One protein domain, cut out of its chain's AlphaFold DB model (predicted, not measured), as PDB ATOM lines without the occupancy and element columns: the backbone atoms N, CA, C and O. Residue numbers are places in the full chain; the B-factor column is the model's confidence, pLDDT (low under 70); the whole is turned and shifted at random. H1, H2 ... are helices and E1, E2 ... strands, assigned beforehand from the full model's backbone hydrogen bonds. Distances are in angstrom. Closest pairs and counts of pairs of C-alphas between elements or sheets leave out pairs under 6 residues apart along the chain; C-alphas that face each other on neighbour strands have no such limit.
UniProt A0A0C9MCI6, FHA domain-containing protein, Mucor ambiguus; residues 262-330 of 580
ATOM      1  N   ILE A 262      -9.684 -20.222   5.075       78.38
ATOM      2  CA  ILE A 262     -11.042 -19.679   4.922       78.38
ATOM      3  C   ILE A 262     -11.013 -18.328   4.196       78.38
ATOM      4  O   ILE A 262     -11.830 -18.095   3.302       78.38
ATOM      5  N   GLN A 263     -10.053 -17.461   4.520       74.50
ATOM      6  CA  GLN A 263      -9.943 -16.138   3.908       74.50
ATOM      7  C   GLN A 263      -9.530 -16.213   2.429       74.50
ATOM      8  O   GLN A 263     -10.109 -15.519   1.592       74.50
ATOM      9  N   VAL A 264      -8.596 -17.104   2.075       69.81
ATOM     10  CA  VAL A 264      -8.186 -17.322   0.676       69.81
ATOM     11  C   VAL A 264      -9.340 -17.880  -0.160       69.81
ATOM     12  O   VAL A 264      -9.566 -17.415  -1.281       69.81
ATOM     13  N   LEU A 265     -10.115 -18.822   0.388       68.50
ATOM     14  CA  LEU A 265     -11.278 -19.388  -0.299       68.50
ATOM     15  C   LEU A 265     -12.362 -18.334  -0.566       68.50
ATOM     16  O   LEU A 265     -12.888 -18.277  -1.681       68.50
ATOM     17  N   ASP A 266     -12.653 -17.459   0.398       71.31
ATOM     18  CA  ASP A 266     -13.650 -16.393   0.227       71.31
ATOM     19  C   ASP A 266     -13.195 -15.337  -0.799       71.31
ATOM     20  O   ASP A 266     -13.973 -14.926  -1.663       71.31
ATOM     21  N   ILE A 267     -11.905 -14.975  -0.805       64.69
ATOM     22  CA  ILE A 267     -11.331 -14.063  -1.810       64.69
ATOM     23  C   ILE A 267     -11.417 -14.674  -3.216       64.69
ATOM     24  O   ILE A 267     -11.869 -14.004  -4.147       64.69
ATOM     25  N   THR A 268     -11.056 -15.952  -3.391       60.12
ATOM     26  CA  THR A 268     -11.181 -16.612  -4.705       60.12
ATOM     27  C   THR A 268     -12.623 -16.707  -5.188       60.12
ATOM     28  O   THR A 268     -12.870 -16.548  -6.384       60.12
ATOM     29  N   LYS A 269     -13.583 -16.902  -4.278       68.81
ATOM     30  CA  LYS A 269     -15.005 -16.963  -4.620       68.81
ATOM     31  C   LYS A 269     -15.546 -15.595  -5.044       68.81
ATOM     32  O   LYS A 269     -16.186 -15.496  -6.090       68.81
ATOM     33  N   ARG A 270     -15.212 -14.529  -4.308       57.47
ATOM     34  CA  ARG A 270     -15.597 -13.152  -4.671       57.47
ATOM     35  C   ARG A 270     -14.971 -12.709  -5.995       57.47
ATOM     36  O   ARG A 270     -15.657 -12.114  -6.820       57.47
ATOM     37  N   LEU A 271     -13.706 -13.056  -6.245       60.31
ATOM     38  CA  LEU A 271     -13.042 -12.767  -7.524       60.31
ATOM     39  C   LEU A 271     -13.645 -13.564  -8.692       60.31
ATOM     40  O   LEU A 271     -13.748 -13.042  -9.803       60.31
ATOM     41  N   GLN A 272     -14.085 -14.804  -8.468       65.12
ATOM     42  CA  GLN A 272     -14.781 -15.591  -9.492       65.12
ATOM     43  C   GLN A 272     -16.163 -15.022  -9.827       65.12
ATOM     44  O   GLN A 272     -16.525 -14.958 -10.999       65.12
ATOM     45  N   GLU A 273     -16.924 -14.563  -8.839       65.06
ATOM     46  CA  GLU A 273     -18.257 -14.000  -9.080       65.06
ATOM     47  C   GLU A 273     -18.174 -12.632  -9.783       65.06
ATOM     48  O   GLU A 273     -18.873 -12.394 -10.770       65.06
ATOM     49  N   GLN A 274     -17.232 -11.775  -9.373       60.44
ATOM     50  CA  GLN A 274     -17.064 -10.437  -9.949       60.44
ATOM     51  C   GLN A 274     -16.488 -10.458 -11.381       60.44
ATOM     52  O   GLN A 274     -16.719  -9.538 -12.171       60.44
ATOM     53  N   THR A 275     -15.769 -11.521 -11.757       70.00
ATOM     54  CA  THR A 275     -15.221 -11.670 -13.116       70.00
ATOM     55  C   THR A 275     -16.257 -12.166 -14.122       70.00
ATOM     56  O   THR A 275     -16.234 -11.730 -15.274       70.00
ATOM     57  N   VAL A 276     -17.205 -13.016 -13.720       72.69
ATOM     58  CA  VAL A 276     -18.174 -13.608 -14.659       72.69
ATOM     59  C   VAL A 276     -19.171 -12.571 -15.185       72.69
ATOM     60  O   VAL A 276     -19.411 -12.516 -16.395       72.69
ATOM     61  N   GLU A 277     -19.712 -11.709 -14.320       76.06
ATOM     62  CA  GLU A 277     -20.653 -10.657 -14.740       76.06
ATOM     63  C   GLU A 277     -19.982  -9.635 -15.665       76.06
ATOM     64  O   GLU A 277     -20.533  -9.278 -16.710       76.06
ATOM     65  N   SER A 278     -18.741  -9.256 -15.343       82.94
ATOM     66  CA  SER A 278     -17.925  -8.352 -16.158       82.94
ATOM     67  C   SER A 278     -17.656  -8.919 -17.558       82.94
ATOM     68  O   SER A 278     -17.807  -8.220 -18.565       82.94
ATOM     69  N   VAL A 279     -17.341 -10.216 -17.652       84.56
ATOM     70  CA  VAL A 279     -17.103 -10.892 -18.935       84.56
ATOM     71  C   VAL A 279     -18.384 -10.985 -19.763       84.56
ATOM     72  O   VAL A 279     -18.354 -10.702 -20.961       84.56
ATOM     73  N   LEU A 280     -19.522 -11.338 -19.159       87.75
ATOM     74  CA  LEU A 280     -20.796 -11.416 -19.883       87.75
ATOM     75  C   LEU A 280     -21.235 -10.053 -20.420       87.75
ATOM     76  O   LEU A 280     -21.732  -9.968 -21.546       87.75
ATOM     77  N   ASP A 281     -21.016  -8.985 -19.661       91.38
ATOM     78  CA  ASP A 281     -21.297  -7.630 -20.122       91.38
ATOM     79  C   ASP A 281     -20.342  -7.183 -21.230       91.38
ATOM     80  O   ASP A 281     -20.787  -6.572 -22.206       91.38
ATOM     81  N   ALA A 282     -19.058  -7.536 -21.147       90.00
ATOM     82  CA  ALA A 282     -18.104  -7.295 -22.228       90.00
ATOM     83  C   ALA A 282     -18.499  -8.048 -23.513       90.00
ATOM     84  O   ALA A 282     -18.477  -7.474 -24.605       90.00
ATOM     85  N   LEU A 283     -18.944  -9.303 -23.390       91.44
ATOM     86  CA  LEU A 283     -19.422 -10.108 -24.517       91.44
ATOM     87  C   LEU A 283     -20.704  -9.537 -25.132       91.44
ATOM     88  O   LEU A 283     -20.810  -9.484 -26.355       91.44
ATOM     89  N   LYS A 284     -21.658  -9.065 -24.317       92.75
ATOM     90  CA  LYS A 284     -22.899  -8.425 -24.798       92.75
ATOM     91  C   LYS A 284     -22.651  -7.075 -25.470       92.75
ATOM     92  O   LYS A 284     -23.390  -6.717 -26.385       92.75
ATOM     93  N   LYS A 285     -21.651  -6.315 -25.008       94.50
ATOM     94  CA  LYS A 285     -21.266  -5.016 -25.588       94.50
ATOM     95  C   LYS A 285     -20.478  -5.166 -26.891       94.50
ATOM     96  O   LYS A 285     -20.489  -4.250 -27.710       94.50
ATOM     97  N   SER A 286     -19.808  -6.298 -27.099       96.38
ATOM     98  CA  SER A 286     -19.031  -6.549 -28.310       96.38
ATOM     99  C   SER A 286     -19.929  -6.774 -29.530       96.38
ATOM    100  O   SER A 286     -20.732  -7.703 -29.572       96.38
ATOM    101  N   THR A 287     -19.745  -5.972 -30.580       97.06
ATOM    102  CA  THR A 287     -20.440  -6.149 -31.869       97.06
ATOM    103  C   THR A 287     -19.993  -7.408 -32.612       97.06
ATOM    104  O   THR A 287     -20.753  -7.961 -33.410       97.06
ATOM    105  N   ALA A 288     -18.778  -7.879 -32.324       96.12
ATOM    106  CA  ALA A 288     -18.180  -9.064 -32.926       96.12
ATOM    107  C   ALA A 288     -18.739 -10.375 -32.349       96.12
ATOM    108  O   ALA A 288     -18.452 -11.448 -32.878       96.12
ATOM    109  N   ILE A 289     -19.534 -10.322 -31.275       96.31
ATOM    110  CA  ILE A 289     -20.100 -11.502 -30.620       96.31
ATOM    111  C   ILE A 289     -21.627 -11.478 -30.745       96.31
ATOM    112  O   ILE A 289     -22.318 -10.566 -30.305       96.31
ATOM    113  N   GLY A 290     -22.182 -12.508 -31.379       95.19
ATOM    114  CA  GLY A 290     -23.607 -12.808 -31.346       95.19
ATOM    115  C   GLY A 290     -23.984 -13.644 -30.126       95.19
ATOM    116  O   GLY A 290     -23.180 -14.422 -29.628       95.19
ATOM    117  N   CYS A 291     -25.236 -13.526 -29.691       94.69
ATOM    118  CA  CYS A 291     -25.822 -14.327 -28.618       94.69
ATOM    119  C   CYS A 291     -27.089 -15.025 -29.140       94.69
ATOM    120  O   CYS A 291     -27.955 -14.388 -29.750       94.69
ATOM    121  N   VAL A 292     -27.191 -16.336 -28.928       93.38
ATOM    122  CA  VAL A 292     -28.391 -17.146 -29.145       93.38
ATOM    123  C   VAL A 292     -29.009 -17.413 -27.783       93.38
ATOM    124  O   VAL A 292     -28.511 -18.237 -27.015       93.38
ATOM    125  N   LYS A 293     -30.115 -16.718 -27.507       93.81
ATOM    126  CA  LYS A 293     -30.852 -16.891 -26.259       93.81
ATOM    127  C   LYS A 293     -31.504 -18.262 -26.216       93.81
ATOM    128  O   LYS A 293     -32.317 -18.582 -27.091       93.81
ATOM    129  N   ARG A 294     -31.173 -19.067 -25.209       91.31
ATOM    130  CA  ARG A 294     -31.766 -20.401 -25.055       91.31
ATOM    131  C   ARG A 294     -32.906 -20.333 -24.061       91.31
ATOM    132  O   ARG A 294     -32.715 -20.184 -22.864       91.31
ATOM    133  N   LEU A 295     -34.124 -20.464 -24.576       92.25
ATOM    134  CA  LEU A 295     -35.311 -20.507 -23.734       92.25
ATOM    135  C   LEU A 295     -35.430 -21.870 -23.036       92.25
ATOM    136  O   LEU A 295     -35.133 -22.923 -23.610       92.25
ATOM    137  N   GLY A 296     -35.918 -21.836 -21.799       93.44
ATOM    138  CA  GLY A 296     -36.213 -23.015 -20.993       93.44
ATOM    139  C   GLY A 296     -35.275 -23.191 -19.806       93.44
ATOM    140  O   GLY A 296     -34.382 -22.385 -19.556       93.44
ATOM    141  N   LYS A 297     -35.520 -24.269 -19.066       94.88
ATOM    142  CA  LYS A 297     -34.761 -24.646 -17.877       94.88
ATOM    143  C   LYS A 297     -34.001 -25.948 -18.126       94.88
ATOM    144  O   LYS A 297     -34.419 -26.764 -18.954       94.88
ATOM    145  N   THR A 298     -32.867 -26.117 -17.471       90.19
ATOM    146  CA  THR A 298     -32.152 -27.389 -17.331       90.19
ATOM    147  C   THR A 298     -32.869 -28.285 -16.307       90.19
ATOM    148  O   THR A 298     -33.897 -27.902 -15.745       90.19
ATOM    149  N   ALA A 299     -32.408 -29.527 -16.129       91.50
ATOM    150  CA  ALA A 299     -33.096 -30.527 -15.298       91.50
ATOM    151  C   ALA A 299     -33.136 -30.162 -13.800       91.50
ATOM    152  O   ALA A 299     -34.052 -30.557 -13.088       91.50
ATOM    153  N   ASP A 300     -32.169 -29.369 -13.351       91.12
ATOM    154  CA  ASP A 300     -32.064 -28.737 -12.032       91.12
ATOM    155  C   ASP A 300     -32.957 -27.488 -11.884       91.12
ATOM    156  O   ASP A 300     -33.035 -26.897 -10.812       91.12
ATOM    157  N   GLY A 301     -33.651 -27.074 -12.948       93.25
ATOM    158  CA  GLY A 301     -34.555 -25.925 -12.935       93.25
ATOM    159  C   GLY A 301     -33.874 -24.571 -13.151       93.25
ATOM    160  O   GLY A 301     -34.589 -23.564 -13.236       93.25
ATOM    161  N   SER A 302     -32.545 -24.528 -13.289       91.00
ATOM    162  CA  SER A 302     -31.824 -23.309 -13.660       91.00
ATOM    163  C   SER A 302     -32.094 -22.947 -15.134       91.00
ATOM    164  O   SER A 302     -32.481 -23.803 -15.934       91.00
ATOM    165  N   PRO A 303     -32.050 -21.661 -15.521       91.81
ATOM    166  CA  PRO A 303     -32.232 -21.269 -16.916       91.81
ATOM    167  C   PRO A 303     -31.088 -21.818 -17.778       91.81
ATOM    168  O   PRO A 303     -29.937 -21.846 -17.351       91.81
ATOM    169  N   LYS A 304     -31.390 -22.242 -19.011       91.81
ATOM    170  CA  LYS A 304     -30.341 -22.677 -19.945       91.81
ATOM    171  C   LYS A 304     -29.379 -21.526 -20.235       91.81
ATOM    172  O   LYS A 304     -29.815 -20.428 -20.558       91.81
ATOM    173  N   GLU A 305     -28.084 -21.816 -20.199       90.75
ATOM    174  CA  GLU A 305     -27.048 -20.863 -20.591       90.75
ATOM    175  C   GLU A 305     -27.196 -20.452 -22.065       90.75
ATOM    176  O   GLU A 305     -27.436 -21.295 -22.943       90.75
ATOM    177  N   ASP A 306     -27.041 -19.151 -22.319       92.25
ATOM    178  CA  ASP A 306     -27.044 -18.559 -23.655       92.25
ATOM    179  C   ASP A 306     -25.784 -18.969 -24.431       92.25
ATOM    180  O   ASP A 306     -24.687 -19.048 -23.879       92.25
ATOM    181  N   LEU A 307     -25.922 -19.209 -25.739       92.06
ATOM    182  CA  LEU A 307     -24.785 -19.569 -26.588       92.06
ATOM    183  C   LEU A 307     -24.245 -18.342 -27.311       92.06
ATOM    184  O   LEU A 307     -24.970 -17.681 -28.054       92.06
ATOM    185  N   TYR A 308     -22.954 -18.079 -27.155       93.56
ATOM    186  CA  TYR A 308     -22.273 -16.991 -27.843       93.56
ATOM    187  C   TYR A 308     -21.533 -17.515 -29.075       93.56
ATOM    188  O   TYR A 308     -20.958 -18.604 -29.055       93.56
ATOM    189  N   TYR A 309     -21.562 -16.755 -30.166       93.00
ATOM    190  CA  TYR A 309     -20.858 -17.091 -31.404       93.00
ATOM    191  C   TYR A 309     -20.161 -15.864 -31.978       93.00
ATOM    192  O   TYR A 309     -20.644 -14.742 -31.862       93.00
ATOM    193  N   TYR A 310     -19.021 -16.080 -32.619       94.62
ATOM    194  CA  TYR A 310     -18.222 -15.012 -33.205       94.62
ATOM    195  C   TYR A 310     -18.724 -14.640 -34.608       94.62
ATOM    196  O   TYR A 310     -19.011 -15.519 -35.426       94.62
ATOM    197  N   LYS A 311     -18.841 -13.337 -34.876       94.81
ATOM    198  CA  LYS A 311     -19.258 -12.741 -36.150       94.81
ATOM    199  C   LYS A 311     -18.057 -12.043 -36.788       94.81
ATOM    200  O   LYS A 311     -17.829 -10.865 -36.507       94.81
ATOM    201  N   PRO A 312     -17.289 -12.740 -37.644       94.69
ATOM    202  CA  PRO A 312     -16.069 -12.180 -38.211       94.69
ATOM    203  C   PRO A 312     -16.341 -10.922 -39.039       94.69
ATOM    204  O   PRO A 312     -15.467 -10.072 -39.129       94.69
ATOM    205  N   GLU A 313     -17.529 -10.755 -39.634       95.25
ATOM    206  CA  GLU A 313     -17.835  -9.571 -40.450       95.25
ATOM    207  C   GLU A 313     -18.006  -8.280 -39.629       95.25
ATOM    208  O   GLU A 313     -17.953  -7.195 -40.200       95.25
ATOM    209  N   LEU A 314     -18.225  -8.387 -38.314       96.56
ATOM    210  CA  LEU A 314     -18.476  -7.254 -37.411       96.56
ATOM    211  C   LEU A 314     -17.320  -6.989 -36.437       96.56
ATOM    212  O   LEU A 314     -17.480  -6.204 -35.497       96.56
ATOM    213  N   ASP A 315     -16.183  -7.658 -36.629       96.94
ATOM    214  CA  ASP A 315     -14.996  -7.446 -35.808       96.94
ATOM    215  C   ASP A 315     -14.192  -6.233 -36.309       96.94
ATOM    216  O   ASP A 315     -13.823  -6.208 -37.486       96.94
ATOM    217  N   PRO A 316     -13.905  -5.226 -35.459       95.69
ATOM    218  CA  PRO A 316     -13.036  -4.110 -35.836       95.69
ATOM    219  C   PRO A 316     -11.580  -4.526 -36.114       95.69
ATOM    220  O   PRO A 316     -10.854  -3.787 -36.778       95.69
ATOM    221  N   ASP A 317     -11.135  -5.684 -35.620       96.56
ATOM    222  CA  ASP A 317      -9.770  -6.184 -35.783       96.56
ATOM    223  C   ASP A 317      -9.643  -7.104 -37.007       96.56
ATOM    224  O   ASP A 317     -10.088  -8.260 -37.018       96.56
ATOM    225  N   GLN A 318      -8.979  -6.592 -38.044       96.25
ATOM    226  CA  GLN A 318      -8.766  -7.316 -39.297       96.25
ATOM    227  C   GLN A 318      -7.852  -8.537 -39.146       96.25
ATOM    228  O   GLN A 318      -7.994  -9.510 -39.896       96.25
ATOM    229  N   GLU A 319      -6.916  -8.527 -38.195       95.00
ATOM    230  CA  GLU A 319      -6.005  -9.653 -38.004       95.00
ATOM    231  C   GLU A 319      -6.757 -10.851 -37.423       95.00
ATOM    232  O   GLU A 319      -6.641 -11.979 -37.922       95.00
ATOM    233  N   ARG A 320      -7.596 -10.601 -36.414       93.00
ATOM    234  CA  ARG A 320      -8.447 -11.632 -35.809       93.00
ATOM    235  C   ARG A 320      -9.449 -12.197 -36.817       93.00
ATOM    236  O   ARG A 320      -9.598 -13.420 -36.901       93.00
ATOM    237  N   GLN A 321     -10.038 -11.338 -37.649       94.94
ATOM    238  CA  GLN A 321     -10.905 -11.752 -38.754       94.94
ATOM    239  C   GLN A 321     -10.177 -12.696 -39.732       94.94
ATOM    240  O   GLN A 321     -10.707 -13.755 -40.090       94.94
ATOM    241  N   LYS A 322      -8.942 -12.355 -40.127       92.62
ATOM    242  CA  LYS A 322      -8.118 -13.174 -41.031       92.62
ATOM    243  C   LYS A 322      -7.786 -14.539 -40.422       92.62
ATOM    244  O   LYS A 322      -8.042 -15.561 -41.061       92.62
ATOM    245  N   ARG A 323      -7.312 -14.575 -39.170       90.12
ATOM    246  CA  ARG A 323      -7.008 -15.834 -38.460       90.12
ATOM    247  C   ARG A 323      -8.239 -16.736 -38.357       90.12
ATOM    248  O   ARG A 323      -8.142 -17.948 -38.555       90.12
ATOM    249  N   TYR A 324      -9.411 -16.157 -38.089       88.25
ATOM    250  CA  TYR A 324     -10.653 -16.925 -38.040       88.25
ATOM    251  C   TYR A 324     -11.044 -17.489 -39.412       88.25
ATOM    252  O   TYR A 324     -11.476 -18.637 -39.491       88.25
ATOM    253  N   SER A 325     -10.858 -16.734 -40.500       87.25
ATOM    254  CA  SER A 325     -11.088 -17.229 -41.868       87.25
ATOM    255  C   SER A 325     -10.201 -18.435 -42.204       87.25
ATOM    256  O   SER A 325     -10.669 -19.387 -42.837       87.25
ATOM    257  N   ASP A 326      -8.950 -18.429 -41.745       85.12
ATOM    258  CA  ASP A 326      -8.009 -19.525 -41.990       85.12
ATOM    259  C   ASP A 326      -8.400 -20.797 -41.214       85.12
ATOM    260  O   ASP A 326      -8.388 -21.898 -41.770       85.12
ATOM    261  N   MET A 327      -8.860 -20.656 -39.965       81.81
ATOM    262  CA  MET A 327      -9.333 -21.785 -39.143       81.81
ATOM    263  C   MET A 327     -10.740 -22.278 -39.533       81.81
ATOM    264  O   MET A 327     -11.037 -23.479 -39.499       81.81
ATOM    265  N   GLY A 328     -11.622 -21.359 -39.933       66.81
ATOM    266  CA  GLY A 328     -13.052 -21.589 -40.155       66.81
ATOM    267  C   GLY A 328     -13.390 -22.418 -41.396       66.81
ATOM    268  O   GLY A 328     -14.515 -22.897 -41.520       66.81
ATOM    269  N   ARG A 329     -12.433 -22.654 -42.306       66.69
ATOM    270  CA  ARG A 329     -12.641 -23.545 -43.466       66.69
ATOM    271  C   ARG A 329     -12.747 -25.027 -43.081       66.69
ATOM    272  O   ARG A 329     -13.321 -25.801 -43.844       66.69
ATOM    273  N   SER A 330     -12.211 -25.427 -41.923       56.34
ATOM    274  CA  SER A 330     -12.175 -26.832 -41.476       56.34
ATOM    275  C   SER A 330     -13.322 -27.202 -40.527       56.34
ATOM    276  O   SER A 330     -13.797 -28.342 -40.521       56.34
TER     277      SER A 330
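What this domain is: This is residues 262 to 330 of the 580 residues of the protein "FHA domain-containing protein" of Mucor ambiguus (UniProt A0A0C9MCI6). An open, spread-out model: the long helix H1 and the slender strand hairpin E1 and E2 part from a corner like the two arms of a wide V, and the short helix H2 lies beyond that corner, away from H1. Residues 262 to 279 of H1 stick out free, while the hairpin runs out into a long loop, residues 293 to 306. The printed part has 69 residues, with two named helices and two named strands in the order H1, E1, E2, H2; the sheet has the order E1, E2, is antiparallel, and the class is mostly helix. The whole is only just extended, close to loose, with a radius of gyration of the C-alphas of 16.7 A and spans of 46 by 32 by 24 A.

How they stand to each other: H1, residues 262 to 285, and E1, residues 289 to 292, are joined by a tight link of 3 residues and have 3 pairs of C-alphas within 8 A; their closest C-alphas are those of Leu 283 and Ile 289, 6.3 A apart. E1 and E2, residues 307 to 310, form a hairpin of antiparallel neighbours, with 149 degrees between their directions. The C-alphas of Cys 291 and Tyr 308 face each other at 4.5 A. N 292 and O 307, at 2.7 A, and N 290 and O 309, at 2.8 A, are within hydrogen-bond range. H1 and E2 are only just apart, with closest C-alphas at 8.2 A. H2, residues 318 to 328, is apart from H1 and from E1. In H2 every O i to N i+4 pair is within hydrogen-bond range; in H1, 18 of 20 are.

Where its parts are: H1 begins at C-alpha 262, at (-11.042, -19.679, 4.922), and measures 35.4 A from first to last C-alpha. E1 begins at C-alpha 289, at (-20.100, -11.502, -30.620), and its four residues cover 10.1 A. E2, also four residues, covers 10.4 A. H2 measures 14.9 A and ends at C-alpha 328, at (-13.052, -21.589, -40.155).

The domain as a whole: The two C-alphas farthest apart, those of Ile 262 and Arg 329, are 48.6 A apart. Without residues 262 to 279 the remaining 51 residues span 41 by 27 by 12 A. The printed part has no cut. The link from E1 to E2, 14 residues, is long, and its C-alphas lie 9 to 22 A from the mean of the C-alphas; the link from E2 to H2, 7 residues, is short. The mean pLDDT of the printed part is 85.4, and 13 residues are under 70: 264 to 265, 267 to 274 and 328 to 330.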